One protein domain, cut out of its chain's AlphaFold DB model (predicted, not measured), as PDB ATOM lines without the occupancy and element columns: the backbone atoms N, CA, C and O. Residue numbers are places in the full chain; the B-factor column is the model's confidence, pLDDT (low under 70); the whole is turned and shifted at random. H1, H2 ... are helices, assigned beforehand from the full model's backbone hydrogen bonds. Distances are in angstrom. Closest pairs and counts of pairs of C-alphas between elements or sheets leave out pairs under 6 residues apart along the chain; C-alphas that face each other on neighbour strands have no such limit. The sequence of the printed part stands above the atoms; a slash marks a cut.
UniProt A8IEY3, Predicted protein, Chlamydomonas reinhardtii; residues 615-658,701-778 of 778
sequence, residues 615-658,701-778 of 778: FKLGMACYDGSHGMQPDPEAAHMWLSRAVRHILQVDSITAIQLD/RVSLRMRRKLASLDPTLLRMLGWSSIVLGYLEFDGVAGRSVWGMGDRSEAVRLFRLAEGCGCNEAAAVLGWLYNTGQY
ATOM      1  N   PHE A 615      95.029   7.968 -53.547       94.75
ATOM      2  CA  PHE A 615      96.409   8.454 -53.572       94.75
ATOM      3  C   PHE A 615      96.981   8.468 -54.997       94.75
ATOM      4  O   PHE A 615      97.456   9.503 -55.457       94.75
ATOM      5  N   LYS A 616      96.868   7.353 -55.730       93.25
ATOM      6  CA  LYS A 616      97.340   7.231 -57.120       93.25
ATOM      7  C   LYS A 616      96.632   8.190 -58.072       93.25
ATOM      8  O   LYS A 616      97.286   8.767 -58.936       93.25
ATOM      9  N   LEU A 617      95.324   8.391 -57.909       93.06
ATOM     10  CA  LEU A 617      94.572   9.352 -58.715       93.06
ATOM     11  C   LEU A 617      94.955  10.801 -58.383       93.06
ATOM     12  O   LEU A 617      95.102  11.598 -59.303       93.06
ATOM     13  N   GLY A 618      95.158  11.127 -57.103       92.81
ATOM     14  CA  GLY A 618      95.616  12.448 -56.665       92.81
ATOM     15  C   GLY A 618      97.005  12.800 -57.198       92.81
ATOM     16  O   GLY A 618      97.168  13.866 -57.782       92.81
ATOM     17  N   MET A 619      97.967  11.874 -57.096       92.06
ATOM     18  CA  MET A 619      99.298  12.035 -57.700       92.06
ATOM     19  C   MET A 619      99.213  12.207 -59.222       92.06
ATOM     20  O   MET A 619      99.773  13.154 -59.754       92.06
ATOM     21  N   ALA A 620      98.428  11.385 -59.930       91.31
ATOM     22  CA  ALA A 620      98.277  11.533 -61.380       91.31
ATOM     23  C   ALA A 620      97.677  12.890 -61.807       91.31
ATOM     24  O   ALA A 620      98.039  13.400 -62.864       91.31
ATOM     25  N   CYS A 621      96.800  13.487 -60.987       91.38
ATOM     26  CA  CYS A 621      96.298  14.848 -61.211       91.38
ATOM     27  C   CYS A 621      97.352  15.924 -60.892       91.38
ATOM     28  O   CYS A 621      97.356  16.957 -61.546       91.38
ATOM     29  N   TYR A 622      98.244  15.695 -59.923       90.62
ATOM     30  CA  TYR A 622      99.329  16.622 -59.575       90.62
ATOM     31  C   TYR A 622     100.448  16.616 -60.627       90.62
ATOM     32  O   TYR A 622     100.813  17.659 -61.160       90.62
ATOM     33  N   ASP A 623     100.942  15.427 -60.981       89.12
ATOM     34  CA  ASP A 623     102.089  15.229 -61.874       89.12
ATOM     35  C   ASP A 623     101.777  15.518 -63.358       89.12
ATOM     36  O   ASP A 623     102.681  15.490 -64.192       89.12
ATOM     37  N   GLY A 624     100.497  15.661 -63.732       86.12
ATOM     38  CA  GLY A 624     100.060  15.613 -65.137       86.12
ATOM     39  C   GLY A 624     100.402  14.281 -65.825       86.12
ATOM     40  O   GLY A 624     100.590  14.208 -67.042       86.12
ATOM     41  N   SER A 625     100.566  13.208 -65.044       81.31
ATOM     42  CA  SER A 625     101.034  11.925 -65.565       81.31
ATOM     43  C   SER A 625      99.893  11.124 -66.199       81.31
ATOM     44  O   SER A 625      98.711  11.458 -66.100       81.31
ATOM     45  N   HIS A 626     100.241  10.032 -66.886       76.81
ATOM     46  CA  HIS A 626      99.269   9.134 -67.518       76.81
ATOM     47  C   HIS A 626      98.338   9.819 -68.552       76.81
ATOM     48  O   HIS A 626      97.184   9.423 -68.704       76.81
ATOM     49  N   GLY A 627      98.825  10.847 -69.258       75.19
ATOM     50  CA  GLY A 627      98.066  11.556 -70.300       75.19
ATOM     51  C   GLY A 627      96.969  12.492 -69.775       75.19
ATOM     52  O   GLY A 627      96.142  12.968 -70.553       75.19
ATOM     53  N   MET A 628      96.938  12.754 -68.466       83.25
ATOM     54  CA  MET A 628      96.032  13.712 -67.843       83.25
ATOM     55  C   MET A 628      96.687  15.099 -67.801       83.25
ATOM     56  O   MET A 628      97.864  15.211 -67.490       83.25
ATOM     57  N   GLN A 629      95.944  16.168 -68.100       85.25
ATOM     58  CA  GLN A 629      96.432  17.522 -67.808       85.25
ATOM     59  C   GLN A 629      96.570  17.694 -66.284       85.25
ATOM     60  O   GLN A 629      95.713  17.168 -65.564       85.25
ATOM     61  N   PRO A 630      97.608  18.393 -65.788       88.25
ATOM     62  CA  PRO A 630      97.752  18.652 -64.364       88.25
ATOM     63  C   PRO A 630      96.575  19.501 -63.867       88.25
ATOM     64  O   PRO A 630      96.285  20.572 -64.400       88.25
ATOM     65  N   ASP A 631      95.887  18.992 -62.852       89.62
ATOM     66  CA  ASP A 631      94.700  19.578 -62.233       89.62
ATOM     67  C   ASP A 631      94.930  19.611 -60.709       89.62
ATOM     68  O   ASP A 631      94.697  18.610 -60.016       89.62
ATOM     69  N   PRO A 632      95.443  20.734 -60.173       88.00
ATOM     70  CA  PRO A 632      95.787  20.851 -58.760       88.00
ATOM     71  C   PRO A 632      94.555  20.889 -57.842       88.00
ATOM     72  O   PRO A 632      94.645  20.436 -56.698       88.00
ATOM     73  N   GLU A 633      93.391  21.340 -58.328       88.69
ATOM     74  CA  GLU A 633      92.130  21.279 -57.573       88.69
ATOM     75  C   GLU A 633      91.668  19.822 -57.407       88.69
ATOM     76  O   GLU A 633      91.326  19.385 -56.300       88.69
ATOM     77  N   ALA A 634      91.712  19.025 -58.482       90.06
ATOM     78  CA  ALA A 634      91.426  17.594 -58.405       90.06
ATOM     79  C   ALA A 634      92.474  16.847 -57.567       90.06
ATOM     80  O   ALA A 634      92.104  15.979 -56.767       90.06
ATOM     81  N   ALA A 635      93.761  17.187 -57.698       91.31
ATOM     82  CA  ALA A 635      94.827  16.619 -56.876       91.31
ATOM     83  C   ALA A 635      94.554  16.850 -55.383       91.31
ATOM     84  O   ALA A 635      94.514  15.885 -54.611       91.31
ATOM     85  N   HIS A 636      94.263  18.097 -54.989       91.00
ATOM     86  CA  HIS A 636      93.882  18.432 -53.616       91.00
ATOM     87  C   HIS A 636      92.653  17.645 -53.162       91.00
ATOM     88  O   HIS A 636      92.688  17.036 -52.091       91.00
ATOM     89  N   MET A 637      91.597  17.577 -53.978       91.19
ATOM     90  CA  MET A 637      90.364  16.863 -53.635       91.19
ATOM     91  C   MET A 637      90.617  15.381 -53.313       91.19
ATOM     92  O   MET A 637      90.104  14.867 -52.309       91.19
ATOM     93  N   TRP A 638      91.405  14.686 -54.141       93.81
ATOM     94  CA  TRP A 638      91.687  13.257 -53.969       93.81
ATOM     95  C   TRP A 638      92.683  12.983 -52.839       93.81
ATOM     96  O   TRP A 638      92.428  12.097 -52.018       93.81
ATOM     97  N   LEU A 639      93.755  13.773 -52.718       92.69
ATOM     98  CA  LEU A 639      94.725  13.645 -51.624       92.69
ATOM     99  C   LEU A 639      94.084  13.996 -50.266       92.69
ATOM    100  O   LEU A 639      94.202  13.222 -49.316       92.69
ATOM    101  N   SER A 640      93.273  15.059 -50.193       91.44
ATOM    102  CA  SER A 640      92.445  15.397 -49.021       91.44
ATOM    103  C   SER A 640      91.462  14.292 -48.631       91.44
ATOM    104  O   SER A 640      91.071  14.178 -47.465       91.44
ATOM    105  N   ARG A 641      90.998  13.485 -49.590       92.25
ATOM    106  CA  ARG A 641      90.131  12.329 -49.320       92.25
ATOM    107  C   ARG A 641      90.944  11.140 -48.796       92.25
ATOM    108  O   ARG A 641      90.518  10.520 -47.822       92.25
ATOM    109  N   ALA A 642      92.126  10.885 -49.363       92.88
ATOM    110  CA  ALA A 642      93.050   9.847 -48.903       92.88
ATOM    111  C   ALA A 642      93.526  10.094 -47.458       92.88
ATOM    112  O   ALA A 642      93.356   9.220 -46.608       92.88
ATOM    113  N   VAL A 643      94.028  11.298 -47.146       91.56
ATOM    114  CA  VAL A 643      94.498  11.685 -45.796       91.56
ATOM    115  C   VAL A 643      93.407  11.460 -44.741       91.56
ATOM    116  O   VAL A 643      93.653  10.835 -43.707       91.56
ATOM    117  N   ARG A 644      92.175  11.901 -45.022       91.38
ATOM    118  CA  ARG A 644      91.024  11.716 -44.122       91.38
ATOM    119  C   ARG A 644      90.634  10.254 -43.929       91.38
ATOM    120  O   ARG A 644      90.301   9.869 -42.809       91.38
ATOM    121  N   HIS A 645      90.712   9.433 -44.977       90.50
ATOM    122  CA  HIS A 645      90.425   8.001 -44.882       90.50
ATOM    123  C   HIS A 645      91.517   7.233 -44.112       90.50
ATOM    124  O   HIS A 645      91.195   6.309 -43.364       90.50
ATOM    125  N   ILE A 646      92.793   7.616 -44.245       88.88
ATOM    126  CA  ILE A 646      93.904   7.016 -43.480       88.88
ATOM    127  C   ILE A 646      93.789   7.373 -41.993       88.88
ATOM    128  O   ILE A 646      93.895   6.504 -41.129       88.88
ATOM    129  N   LEU A 647      93.566   8.652 -41.679       86.81
ATOM    130  CA  LEU A 647      93.541   9.140 -40.296       86.81
ATOM    131  C   LEU A 647      92.208   8.884 -39.574       86.81
ATOM    132  O   LEU A 647      92.179   8.960 -38.341       86.81
ATOM    133  N   GLN A 648      91.136   8.596 -40.322       85.75
ATOM    134  CA  GLN A 648      89.744   8.530 -39.864       85.75
ATOM    135  C   GLN A 648      89.319   9.835 -39.168       85.75
ATOM    136  O   GLN A 648      89.110   9.874 -37.953       85.75
ATOM    137  N   VAL A 649      89.280  10.925 -39.946       83.12
ATOM    138  CA  VAL A 649      88.956  12.287 -39.480       83.12
ATOM    139  C   VAL A 649      88.112  13.021 -40.529       83.12
ATOM    140  O   VAL A 649      88.408  12.946 -41.720       83.12
ATOM    141  N   ASP A 650      87.081  13.753 -40.099       75.81
ATOM    142  CA  ASP A 650      86.121  14.427 -40.990       75.81
ATOM    143  C   ASP A 650      86.738  15.578 -41.811       75.81
ATOM    144  O   ASP A 650      86.406  15.772 -42.990       75.81
ATOM    145  N   SER A 651      87.675  16.315 -41.203       75.06
ATOM    146  CA  SER A 651      88.412  17.438 -41.793       75.06
ATOM    147  C   SER A 651      89.914  17.364 -41.498       75.06
ATOM    148  O   SER A 651      90.346  16.859 -40.463       75.06
ATOM    149  N   ILE A 652      90.723  17.936 -42.392       74.75
ATOM    150  CA  ILE A 652      92.165  18.161 -42.172       74.75
ATOM    151  C   ILE A 652      92.384  19.121 -40.989       74.75
ATOM    152  O   ILE A 652      93.285  18.924 -40.179       74.75
ATOM    153  N   THR A 653      91.480  20.087 -40.807       71.56
ATOM    154  CA  THR A 653      91.503  21.057 -39.701       71.56
ATOM    155  C   THR A 653      91.430  20.432 -38.303       71.56
ATOM    156  O   THR A 653      91.884  21.042 -37.340       71.56
ATOM    157  N   ALA A 654      90.919  19.202 -38.170       71.12
ATOM    158  CA  ALA A 654      90.877  18.472 -36.902       71.12
ATOM    159  C   ALA A 654      92.180  17.696 -36.581       71.12
ATOM    160  O   ALA A 654      92.244  16.971 -35.582       71.12
ATOM    161  N   ILE A 655      93.241  17.853 -37.385       73.12
ATOM    162  CA  ILE A 655      94.596  17.384 -37.055       73.12
ATOM    163  C   ILE A 655      95.173  18.271 -35.941       73.12
ATOM    164  O   ILE A 655      95.741  19.334 -36.182       73.12
ATOM    165  N   GLN A 656      95.031  17.812 -34.696       71.38
ATOM    166  CA  GLN A 656      95.576  18.491 -33.520       71.38
ATOM    167  C   GLN A 656      97.114  18.427 -33.504       71.38
ATOM    168  O   GLN A 656      97.698  17.348 -33.332       71.38
ATOM    169  N   LEU A 657      97.759  19.589 -33.629       69.88
ATOM    170  CA  LEU A 657      99.139  19.800 -33.190       69.88
ATOM    171  C   LEU A 657      99.158  20.084 -31.680       69.88
ATOM    172  O   LEU A 657      98.235  20.700 -31.150       69.88
ATOM    173  N   ASP A 658     100.230  19.676 -31.003       65.88
ATOM    174  CA  ASP A 658     100.557  20.182 -29.671       65.88
ATOM    175  C   ASP A 658     101.169  21.584 -29.849       65.88
ATOM    176  O   ASP A 658     102.380  21.733 -30.055       65.88
ATOM    177  N   ARG A 701     104.344  20.840 -32.528       71.12
ATOM    178  CA  ARG A 701     104.710  19.453 -32.853       71.12
ATOM    179  C   ARG A 701     103.465  18.619 -33.116       71.12
ATOM    180  O   ARG A 701     102.437  18.815 -32.481       71.12
ATOM    181  N   VAL A 702     103.568  17.622 -33.999       73.50
ATOM    182  CA  VAL A 702     102.523  16.589 -34.139       73.50
ATOM    183  C   VAL A 702     102.234  15.977 -32.774       73.50
ATOM    184  O   VAL A 702     103.170  15.514 -32.109       73.50
ATOM    185  N   SER A 703     100.961  15.986 -32.378       78.62
ATOM    186  CA  SER A 703     100.557  15.688 -31.006       78.62
ATOM    187  C   SER A 703     100.932  14.285 -30.547       78.62
ATOM    188  O   SER A 703     100.949  13.342 -31.345       78.62
ATOM    189  N   LEU A 704     101.177  14.096 -29.245       77.75
ATOM    190  CA  LEU A 704     101.466  12.764 -28.679       77.75
ATOM    191  C   LEU A 704     100.390  11.716 -29.026       77.75
ATOM    192  O   LEU A 704     100.706  10.540 -29.228       77.75
ATOM    193  N   ARG A 705      99.123  12.138 -29.148       81.44
ATOM    194  CA  ARG A 705      98.010  11.285 -29.596       81.44
ATOM    195  C   ARG A 705      98.136  10.908 -31.075       81.44
ATOM    196  O   ARG A 705      97.954   9.738 -31.410       81.44
ATOM    197  N   MET A 706      98.474  11.863 -31.943       82.25
ATOM    198  CA  MET A 706      98.674  11.600 -33.369       82.25
ATOM    199  C   MET A 706      99.929  10.751 -33.617       82.25
ATOM    200  O   MET A 706      99.853   9.777 -34.355       82.25
ATOM    201  N   ARG A 707     101.048  11.005 -32.922       82.75
ATOM    202  CA  ARG A 707     102.262  10.163 -32.991       82.75
ATOM    203  C   ARG A 707     101.970   8.690 -32.681       82.75
ATOM    204  O   ARG A 707     102.474   7.814 -33.375       82.75
ATOM    205  N   ARG A 708     101.114   8.411 -31.687       84.88
ATOM    206  CA  ARG A 708     100.657   7.043 -31.377       84.88
ATOM    207  C   ARG A 708      99.773   6.443 -32.478       84.88
ATOM    208  O   ARG A 708      99.939   5.265 -32.764       84.88
ATOM    209  N   LYS A 709      98.891   7.228 -33.119       84.88
ATOM    210  CA  LYS A 709      98.154   6.784 -34.323       84.88
ATOM    211  C   LYS A 709      99.125   6.414 -35.450       84.88
ATOM    212  O   LYS A 709      99.045   5.304 -35.963       84.88
ATOM    213  N   LEU A 710     100.059   7.303 -35.794       86.75
ATOM    214  CA  LEU A 710     101.034   7.100 -36.876       86.75
ATOM    215  C   LEU A 710     101.892   5.844 -36.649       86.75
ATOM    216  O   LEU A 710     102.048   5.043 -37.562       86.75
ATOM    217  N   ALA A 711     102.350   5.612 -35.415       87.06
ATOM    218  CA  ALA A 711     103.095   4.408 -35.030       87.06
ATOM    219  C   ALA A 711     102.269   3.098 -35.041       87.06
ATOM    220  O   ALA A 711     102.834   2.030 -34.821       87.06
ATOM    221  N   SER A 712     100.952   3.169 -35.274       89.56
ATOM    222  CA  SER A 712     100.053   2.010 -35.406       89.56
ATOM    223  C   SER A 712      99.553   1.763 -36.838       89.56
ATOM    224  O   SER A 712      98.757   0.851 -37.049       89.56
ATOM    225  N   LEU A 713      99.998   2.564 -37.815       89.69
ATOM    226  CA  LEU A 713      99.682   2.378 -39.235       89.69
ATOM    227  C   LEU A 713     100.702   1.458 -39.920       89.69
ATOM    228  O   LEU A 713     101.886   1.470 -39.586       89.69
ATOM    229  N   ASP A 714     100.257   0.733 -40.949       90.00
ATOM    230  CA  ASP A 714     101.157  -0.005 -41.839       90.00
ATOM    231  C   ASP A 714     102.182   0.933 -42.503       90.00
ATOM    232  O   ASP A 714     101.837   2.061 -42.878       90.00
ATOM    233  N   PRO A 715     103.427   0.484 -42.758       89.81
ATOM    234  CA  PRO A 715     104.469   1.329 -43.353       89.81
ATOM    235  C   PRO A 715     104.122   1.826 -44.768       89.81
ATOM    236  O   PRO A 715     104.630   2.858 -45.209       89.81
ATOM    237  N   THR A 716     103.236   1.129 -45.484       89.19
ATOM    238  CA  THR A 716     102.683   1.563 -46.777       89.19
ATOM    239  C   THR A 716     101.687   2.715 -46.614       89.19
ATOM    240  O   THR A 716     101.788   3.706 -47.338       89.19
ATOM    241  N   LEU A 717     100.772   2.624 -45.642       90.81
ATOM    242  CA  LEU A 717      99.834   3.693 -45.285       90.81
ATOM    243  C   LEU A 717     100.581   4.922 -44.756       90.81
ATOM    244  O   LEU A 717     100.282   6.034 -45.186       90.81
ATOM    245  N   LEU A 718     101.590   4.730 -43.900       91.94
ATOM    246  CA  LEU A 718     102.425   5.808 -43.365       91.94
ATOM    247  C   LEU A 718     103.176   6.557 -44.480       91.94
ATOM    248  O   LEU A 718     103.193   7.787 -44.491       91.94
ATOM    249  N   ARG A 719     103.730   5.836 -45.467       91.62
ATOM    250  CA  ARG A 719     104.356   6.459 -46.646       91.62
ATOM    251  C   ARG A 719     103.346   7.222 -47.499       91.62
ATOM    252  O   ARG A 719     103.608   8.375 -47.822       91.62
ATOM    253  N   MET A 720     102.199   6.631 -47.847       93.00
ATOM    254  CA  MET A 720     101.163   7.342 -48.618       93.00
ATOM    255  C   MET A 720     100.650   8.583 -47.881       93.00
ATOM    256  O   MET A 720     100.394   9.606 -48.511       93.00
ATOM    257  N   LEU A 721     100.542   8.525 -46.553       93.50
ATOM    258  CA  LEU A 721     100.166   9.661 -45.719       93.50
ATOM    259  C   LEU A 721     101.226  10.773 -45.750       93.50
ATOM    260  O   LEU A 721     100.871  11.935 -45.922       93.50
ATOM    261  N   GLY A 722     102.513  10.430 -45.658       93.25
ATOM    262  CA  GLY A 722     103.614  11.388 -45.796       93.25
ATOM    263  C   GLY A 722     103.641  12.074 -47.168       93.25
ATOM    264  O   GLY A 722     103.623  13.299 -47.240       93.25
ATOM    265  N   TRP A 723     103.588  11.296 -48.254       93.38
ATOM    266  CA  TRP A 723     103.579  11.831 -49.625       93.38
ATOM    267  C   TRP A 723     102.319  12.647 -49.945       93.38
ATOM    268  O   TRP A 723     102.419  13.708 -50.552       93.38
ATOM    269  N   SER A 724     101.136  12.211 -49.502       94.19
ATOM    270  CA  SER A 724      99.915  13.006 -49.692       94.19
ATOM    271  C   SER A 724      99.921  14.291 -48.868       94.19
ATOM    272  O   SER A 724      99.502  15.318 -49.384       94.19
ATOM    273  N   SER A 725     100.419  14.277 -47.625       93.31
ATOM    274  CA  SER A 725     100.447  15.480 -46.781       93.31
ATOM    275  C   SER A 725     101.512  16.503 -47.183       93.31
ATOM    276  O   SER A 725     101.235  17.690 -47.058       93.31
ATOM    277  N   ILE A 726     102.673  16.105 -47.723       94.31
ATOM    278  CA  ILE A 726     103.646  17.086 -48.240       94.31
ATOM    279  C   ILE A 726     103.141  17.768 -49.523       94.31
ATOM    280  O   ILE A 726     103.166  18.994 -49.596       94.31
ATOM    281  N   VAL A 727     102.581  17.012 -50.479       93.56
ATOM    282  CA  VAL A 727     101.987  17.575 -51.709       93.56
ATOM    283  C   VAL A 727     100.793  18.476 -51.379       93.56
ATOM    284  O   VAL A 727     100.681  19.575 -51.915       93.56
ATOM    285  N   LEU A 728      99.931  18.062 -50.445       91.81
ATOM    286  CA  LEU A 728      98.819  18.896 -49.986       91.81
ATOM    287  C   LEU A 728      99.304  20.156 -49.248       91.81
ATOM    288  O   LEU A 728      98.676  21.200 -49.363       91.81
ATOM    289  N   GLY A 729     100.428  20.070 -48.527       91.44
ATOM    290  CA  GLY A 729     101.080  21.214 -47.893       91.44
ATOM    291  C   GLY A 729     101.550  22.260 -48.904       91.44
ATOM    292  O   GLY A 729     101.285  23.441 -48.698       91.44
ATOM    293  N   TYR A 730     102.165  21.842 -50.016       91.75
ATOM    294  CA  TYR A 730     102.520  22.750 -51.115       91.75
ATOM    295  C   TYR A 730     101.268  23.364 -51.773       91.75
ATOM    296  O   TYR A 730     101.164  24.583 -51.857       91.75
ATOM    297  N   LEU A 731     100.259  22.553 -52.125       90.56
ATOM    298  CA  LEU A 731      99.010  23.029 -52.755       90.56
ATOM    299  C   LEU A 731      98.217  24.040 -51.899       90.56
ATOM    300  O   LEU A 731      97.555  24.925 -52.447       90.56
ATOM    301  N   GLU A 732      98.276  23.918 -50.569       87.94
ATOM    302  CA  GLU A 732      97.699  24.890 -49.625       87.94
ATOM    303  C   GLU A 732      98.615  26.099 -49.376       87.94
ATOM    304  O   GLU A 732      98.116  27.178 -49.064       87.94
ATOM    305  N   PHE A 733      99.940  25.965 -49.516       87.81
ATOM    306  CA  PHE A 733     100.886  27.083 -49.390       87.81
ATOM    307  C   PHE A 733     100.807  28.024 -50.598       87.81
ATOM    308  O   PHE A 733     100.669  29.237 -50.429       87.81
ATOM    309  N   ASP A 734     100.788  27.450 -51.803       85.81
ATOM    310  CA  ASP A 734     100.654  28.164 -53.078       85.81
ATOM    311  C   ASP A 734      99.241  28.753 -53.281       85.81
ATOM    312  O   ASP A 734      98.991  29.498 -54.226       85.81
ATOM    313  N   GLY A 735      98.293  28.420 -52.396       81.50
ATOM    314  CA  GLY A 735      96.920  28.930 -52.405       81.50
ATOM    315  C   GLY A 735      96.011  28.351 -53.485       81.50
ATOM    316  O   GLY A 735      94.847  28.737 -53.557       81.50
ATOM    317  N   VAL A 736      96.494  27.391 -54.274       72.00
ATOM    318  CA  VAL A 736      95.760  26.783 -55.396       72.00
ATOM    319  C   VAL A 736      94.528  25.998 -54.924       72.00
ATOM    320  O   VAL A 736      93.530  25.916 -55.630       72.00
ATOM    321  N   ALA A 737      94.566  25.467 -53.701       60.00
ATOM    322  CA  ALA A 737      93.417  24.839 -53.047       60.00
ATOM    323  C   ALA A 737      92.519  25.810 -52.248       60.00
ATOM    324  O   ALA A 737      91.469  25.419 -51.724       60.00
ATOM    325  N   GLY A 738      92.943  27.067 -52.112       56.31
ATOM    326  CA  GLY A 738      92.426  27.993 -51.119       56.31
ATOM    327  C   GLY A 738      90.993  28.437 -51.395       56.31
ATOM    328  O   GLY A 738      90.735  29.252 -52.277       56.31
ATOM    329  N   ARG A 739      90.057  28.051 -50.519       54.22
ATOM    330  CA  ARG A 739      88.749  28.732 -50.387       54.22
ATOM    331  C   ARG A 739      88.874  30.071 -49.629       54.22
ATOM    332  O   ARG A 739      87.918  30.536 -49.009       54.22
ATOM    333  N   SER A 740      90.063  30.671 -49.632       55.06
ATOM    334  CA  SER A 740      90.361  31.914 -48.936       55.06
ATOM    335  C   SER A 740      89.871  33.114 -49.751       55.06
ATOM    336  O   SER A 740      89.830  33.106 -50.980       55.06
ATOM    337  N   VAL A 741      89.478  34.183 -49.060       49.06
ATOM    338  CA  VAL A 741      88.772  35.332 -49.668       49.06
ATOM    339  C   VAL A 741      89.680  36.191 -50.574       49.06
ATOM    340  O   VAL A 741      89.194  37.086 -51.260       49.06
ATOM    341  N   TRP A 742      90.989  35.917 -50.604       54.03
ATOM    342  CA  TRP A 742      92.007  36.789 -51.210       54.03
ATOM    343  C   TRP A 742      93.026  36.070 -52.109       54.03
ATOM    344  O   TRP A 742      94.010  36.688 -52.506       54.03
ATOM    345  N   GLY A 743      92.840  34.778 -52.408       58.59
ATOM    346  CA  GLY A 743      93.761  34.011 -53.266       58.59
ATOM    347  C   GLY A 743      95.155  33.749 -52.670       58.59
ATOM    348  O   GLY A 743      96.033  33.255 -53.364       58.59
ATOM    349  N   MET A 744      95.369  34.065 -51.389       59.62
ATOM    350  CA  MET A 744      96.527  33.608 -50.615       59.62
ATOM    351  C   MET A 744      96.150  32.347 -49.844       59.62
ATOM    352  O   MET A 744      95.117  32.327 -49.176       59.62
ATOM    353  N   GLY A 745      96.986  31.315 -49.927       68.31
ATOM    354  CA  GLY A 745      96.769  30.052 -49.234       68.31
ATOM    355  C   GLY A 745      96.731  30.175 -47.713       68.31
ATOM    356  O   GLY A 745      97.398  31.035 -47.125       68.31
ATOM    357  N   ASP A 746      95.959  29.303 -47.063       79.25
ATOM    358  CA  ASP A 746      95.874  29.253 -45.605       79.25
ATOM    359  C   ASP A 746      97.148  28.598 -45.046       79.25
ATOM    360  O   ASP A 746      97.186  27.411 -44.730       79.25
ATOM    361  N   ARG A 747      98.216  29.390 -44.892       84.00
ATOM    362  CA  ARG A 747      99.559  28.943 -44.452       84.00
ATOM    363  C   ARG A 747      99.542  28.062 -43.200       84.00
ATOM    364  O   ARG A 747     100.334  27.132 -43.086       84.00
ATOM    365  N   SER A 748      98.591  28.288 -42.290       83.31
ATOM    366  CA  SER A 748      98.416  27.443 -41.103       83.31
ATOM    367  C   SER A 748      97.931  26.016 -41.419       83.31
ATOM    368  O   SER A 748      98.280  25.101 -40.671       83.31
ATOM    369  N   GLU A 749      97.160  25.794 -42.495       84.50
ATOM    370  CA  GLU A 749      96.827  24.463 -43.039       84.50
ATOM    371  C   GLU A 749      98.097  23.813 -43.603       84.50
ATOM    372  O   GLU A 749      98.436  22.692 -43.220       84.50
ATOM    373  N   ALA A 750      98.852  24.545 -44.433       88.44
ATOM    374  CA  ALA A 750     100.100  24.069 -45.030       88.44
ATOM    375  C   ALA A 750     101.122  23.640 -43.963       88.44
ATOM    376  O   ALA A 750     101.636  22.523 -44.000       88.44
ATOM    377  N   VAL A 751     101.351  24.464 -42.934       88.88
ATOM    378  CA  VAL A 751     102.228  24.129 -41.797       88.88
ATOM    379  C   VAL A 751     101.704  22.919 -41.014       88.88
ATOM    380  O   VAL A 751     102.499  22.060 -40.628       88.88
ATOM    381  N   ARG A 752     100.382  22.781 -40.814       88.69
ATOM    382  CA  ARG A 752      99.782  21.575 -40.204       88.69
ATOM    383  C   ARG A 752     100.046  20.315 -41.033       88.69
ATOM    384  O   ARG A 752     100.343  19.264 -40.458       88.69
ATOM    385  N   LEU A 753      99.989  20.423 -42.357       91.25
ATOM    386  CA  LEU A 753     100.229  19.327 -43.296       91.25
ATOM    387  C   LEU A 753     101.713  18.948 -43.388       91.25
ATOM    388  O   LEU A 753     102.039  17.772 -43.213       91.25
ATOM    389  N   PHE A 754     102.623  19.916 -43.520       92.81
ATOM    390  CA  PHE A 754     104.068  19.663 -43.468       92.81
ATOM    391  C   PHE A 754     104.499  19.055 -42.124       92.81
ATOM    392  O   PHE A 754     105.324  18.143 -42.098       92.81
ATOM    393  N   ARG A 755     103.902  19.481 -40.998       90.44
ATOM    394  CA  ARG A 755     104.136  18.837 -39.692       90.44
ATOM    395  C   ARG A 755     103.661  17.390 -39.675       90.44
ATOM    396  O   ARG A 755     104.361  16.537 -39.132       90.44
ATOM    397  N   LEU A 756     102.511  17.079 -40.273       90.69
ATOM    398  CA  LEU A 756     102.058  15.691 -40.384       90.69
ATOM    399  C   LEU A 756     103.004  14.850 -41.261       90.69
ATOM    400  O   LEU A 756     103.314  13.720 -40.879       90.69
ATOM    401  N   ALA A 757     103.534  15.407 -42.353       92.69
ATOM    402  CA  ALA A 757     104.542  14.760 -43.194       92.69
ATOM    403  C   ALA A 757     105.864  14.501 -42.438       92.69
ATOM    404  O   ALA A 757     106.376  13.380 -42.471       92.69
ATOM    405  N   GLU A 758     106.375  15.480 -41.675       92.38
ATOM    406  CA  GLU A 758     107.502  15.299 -40.736       92.38
ATOM    407  C   GLU A 758     107.212  14.139 -39.763       92.38
ATOM    408  O   GLU A 758     108.037  13.244 -39.581       92.38
ATOM    409  N   GLY A 759     106.000  14.099 -39.196       87.75
ATOM    410  CA  GLY A 759     105.535  13.023 -38.315       87.75
ATOM    411  C   GLY A 759     105.455  11.637 -38.971       87.75
ATOM    412  O   GLY A 759     105.493  10.637 -38.255       87.75
ATOM    413  N   CYS A 760     105.377  11.567 -40.304       89.06
ATOM    414  CA  CYS A 760     105.424  10.328 -41.089       89.06
ATOM    415  C   CYS A 760     106.849   9.933 -41.526       89.06
ATOM    416  O   CYS A 760     107.022   8.873 -42.127       89.06
ATOM    417  N   GLY A 761     107.866  10.754 -41.230       88.38
ATOM    418  CA  GLY A 761     109.263  10.522 -41.617       88.38
ATOM    419  C   GLY A 761     109.688  11.162 -42.945       88.38
ATOM    420  O   GLY A 761     110.719  10.779 -43.498       88.38
ATOM    421  N   CYS A 762     108.931  12.125 -43.482       90.12
ATOM    422  CA  CYS A 762     109.328  12.862 -44.686       90.12
ATOM    423  C   CYS A 762     110.375  13.940 -44.354       90.12
ATOM    424  O   CYS A 762     110.030  15.047 -43.939       90.12
ATOM    425  N   ASN A 763     111.656  13.629 -44.582       91.38
ATOM    426  CA  ASN A 763     112.783  14.548 -44.351       91.38
ATOM    427  C   ASN A 763     112.647  15.885 -45.107       91.38
ATOM    428  O   ASN A 763     113.030  16.926 -44.583       91.38
ATOM    429  N   GLU A 764     112.080  15.865 -46.316       92.19
ATOM    430  CA  GLU A 764     111.839  17.064 -47.131       92.19
ATOM    431  C   GLU A 764     110.924  18.065 -46.409       92.19
ATOM    432  O   GLU A 764     111.266  19.240 -46.292       92.19
ATOM    433  N   ALA A 765     109.825  17.597 -45.808       92.75
ATOM    434  CA  ALA A 765     108.908  18.456 -45.059       92.75
ATOM    435  C   ALA A 765     109.587  19.126 -43.852       92.75
ATOM    436  O   ALA A 765     109.272  20.268 -43.526       92.75
ATOM    437  N   ALA A 766     110.561  18.463 -43.216       90.62
ATOM    438  CA  ALA A 766     111.358  19.065 -42.146       90.62
ATOM    439  C   ALA A 766     112.280  20.189 -42.663       90.62
ATOM    440  O   ALA A 766     112.461  21.194 -41.971       90.62
ATOM    441  N   ALA A 767     112.823  20.059 -43.880       92.56
ATOM    442  CA  ALA A 767     113.609  21.111 -44.528       92.56
ATOM    443  C   ALA A 767     112.733  22.305 -44.951       92.56
ATOM    444  O   ALA A 767     113.087  23.448 -44.655       92.56
ATOM    445  N   VAL A 768     111.562  22.045 -45.548       92.56
ATOM    446  CA  VAL A 768     110.560  23.068 -45.909       92.56
ATOM    447  C   VAL A 768     110.092  23.835 -44.671       92.56
ATOM    448  O   VAL A 768     110.107  25.063 -44.666       92.56
ATOM    449  N   LEU A 769     109.768  23.137 -43.577       89.94
ATOM    450  CA  LEU A 769     109.448  23.765 -42.291       89.94
ATOM    451  C   LEU A 769     110.609  24.616 -41.767       89.94
ATOM    452  O   LEU A 769     110.387  25.747 -41.343       89.94
ATOM    453  N   GLY A 770     111.846  24.112 -41.819       89.69
ATOM    454  CA  GLY A 770     113.034  24.882 -41.443       89.69
ATOM    455  C   GLY A 770     113.154  26.195 -42.223       89.69
ATOM    456  O   GLY A 770     113.372  27.248 -41.627       89.69
ATOM    457  N   TRP A 771     112.937  26.153 -43.539       91.69
ATOM    458  CA  TRP A 771     112.915  27.337 -44.398       91.69
ATOM    459  C   TRP A 771     111.756  28.293 -44.064       91.69
ATOM    460  O   TRP A 771     111.991  29.495 -43.921       91.69
ATOM    461  N   LEU A 772     110.538  27.783 -43.839       89.69
ATOM    462  CA  LEU A 772     109.367  28.582 -43.438       89.69
ATOM    463  C   LEU A 772     109.609  29.350 -42.130       89.69
ATOM    464  O   LEU A 772     109.357  30.555 -42.068       89.69
ATOM    465  N   TYR A 773     110.141  28.696 -41.089       87.88
ATOM    466  CA  TYR A 773     110.440  29.370 -39.817       87.88
ATOM    467  C   TYR A 773     111.609  30.355 -39.922       87.88
ATOM    468  O   TYR A 773     111.555  31.408 -39.294       87.88
ATOM    469  N   ASN A 774     112.634  30.051 -40.725       89.75
ATOM    470  CA  ASN A 774     113.778  30.948 -40.927       89.75
ATOM    471  C   ASN A 774     113.416  32.204 -41.740       89.75
ATOM    472  O   ASN A 774     114.032  33.250 -41.550       89.75
ATOM    473  N   THR A 775     112.435  32.110 -42.644       89.12
ATOM    474  CA  THR A 775     111.957  33.233 -43.473       89.12
ATOM    475  C   THR A 775     110.775  33.992 -42.867       89.12
ATOM    476  O   THR A 775     110.467  35.092 -43.322       89.12
ATOM    477  N   GLY A 776     110.108  33.432 -41.852       83.00
ATOM    478  CA  GLY A 776     108.917  34.022 -41.233       83.00
ATOM    479  C   GLY A 776     107.652  33.938 -42.098       83.00
ATOM    480  O   GLY A 776     106.730  34.722 -41.894       83.00
ATOM    481  N   GLN A 777     107.602  33.022 -43.071       77.19
ATOM    482  CA  GLN A 777     106.506  32.897 -44.048       77.19
ATOM    483  C   GLN A 777     105.423  31.873 -43.648       77.19
ATOM    484  O   GLN A 777     104.761  31.309 -44.517       77.19
ATOM    485  N   TYR A 778     105.256  31.611 -42.349       69.94
ATOM    486  CA  TYR A 778     104.288  30.648 -41.803       69.94
ATOM    487  C   TYR A 778     102.931  31.270 -41.417       69.94
ATOM    488  O   TYR A 778     102.771  32.503 -41.571       69.94
TER     489      TYR A 778
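Overview. This is residues 615 to 658 and 701 to 778 of the 778 residues of the protein "Predicted protein" of Chlamydomonas reinhardtii (UniProt A8IEY3). The longest helix, H4, runs through the middle of a small helical body, with the hairpin of H1 and H2 packed on it through H2 and with H5 folded back along it. H6 folds back again beyond H5, and H4, H5 and H6 make a three-helix bundle, up and down, in which each helix runs against the one before it; H6 meets H5 with residues 764 to 769 alone. The short H3 sits at the rim and touches no other helix. The printed part has 122 residues with six named helices, H1 to H6 in chain order, and no named strand, an all helix domain. It is compact, with a radius of gyration of the C-alphas of 13.8 A, and rounded, spanning 39 by 34 by 26 A.

Arrangement. H1, residues 615 to 622, and H2, residues 632 to 647, form a helical hairpin; they touch at a shallow tilt of 22 degrees, opposite ways, and their closest C-alphas, of Gly 618 and Ala 635, are 4.3 A apart. H2 touches H4, residues 715 to 733, at a steep tilt of 41 degrees, opposite ways, the closest C-alphas being those of Leu 639 and Ser 724 at 5.6 A. H3, residues 704 to 710, and H5, residues 747 to 759, are close but not clearly touching, with the C-alphas of Arg 707 and Gly 759 closest at 6.9 A. H4 and H5 are a helical hairpin and touch at a shallow tilt of 21 degrees, with the C-alphas of Gly 729 and Ala 750 closest at 4.2 A. H5 and H6, residues 763 to 775, are another; they touch at a tilt of 37 degrees, only just steep, with the C-alphas of Phe 754 and Ala 765 closest at 5.2 A. H1 and H6 are apart. Every O i to N i+4 pair is within hydrogen-bond range in H1, H3, H4, H5 and H6, and 11 of 12 are in H2.

Along the chain. H1 begins at C-alpha 615, (96.409, 8.454, -53.572), and is 10.5 A long from first to last C-alpha. H2 measures 22.0 A, H3 10.0 A, H4 26.7 A, H5 18.1 A and H6 18.7 A. H4 begins at C-alpha 715, (104.469, 1.329, -43.353), and H6 ends at C-alpha 775, (111.957, 33.233, -43.473).

Size, cuts and confidence. The two C-alphas farthest apart, of Gly 627 and Leu 704, are 41.8 A apart. Residues 659 to 700 are not printed, and C-alphas 658 and 701 are 5.3 A apart across the cut; residues 657 to 658 pair antiparallel with 701 to 702. The link from H4 to H5, residues 734 to 746, is long. The mean pLDDT of the printed part is 84.7, and residues 657 to 658, 737 to 745 and 778 are under 70.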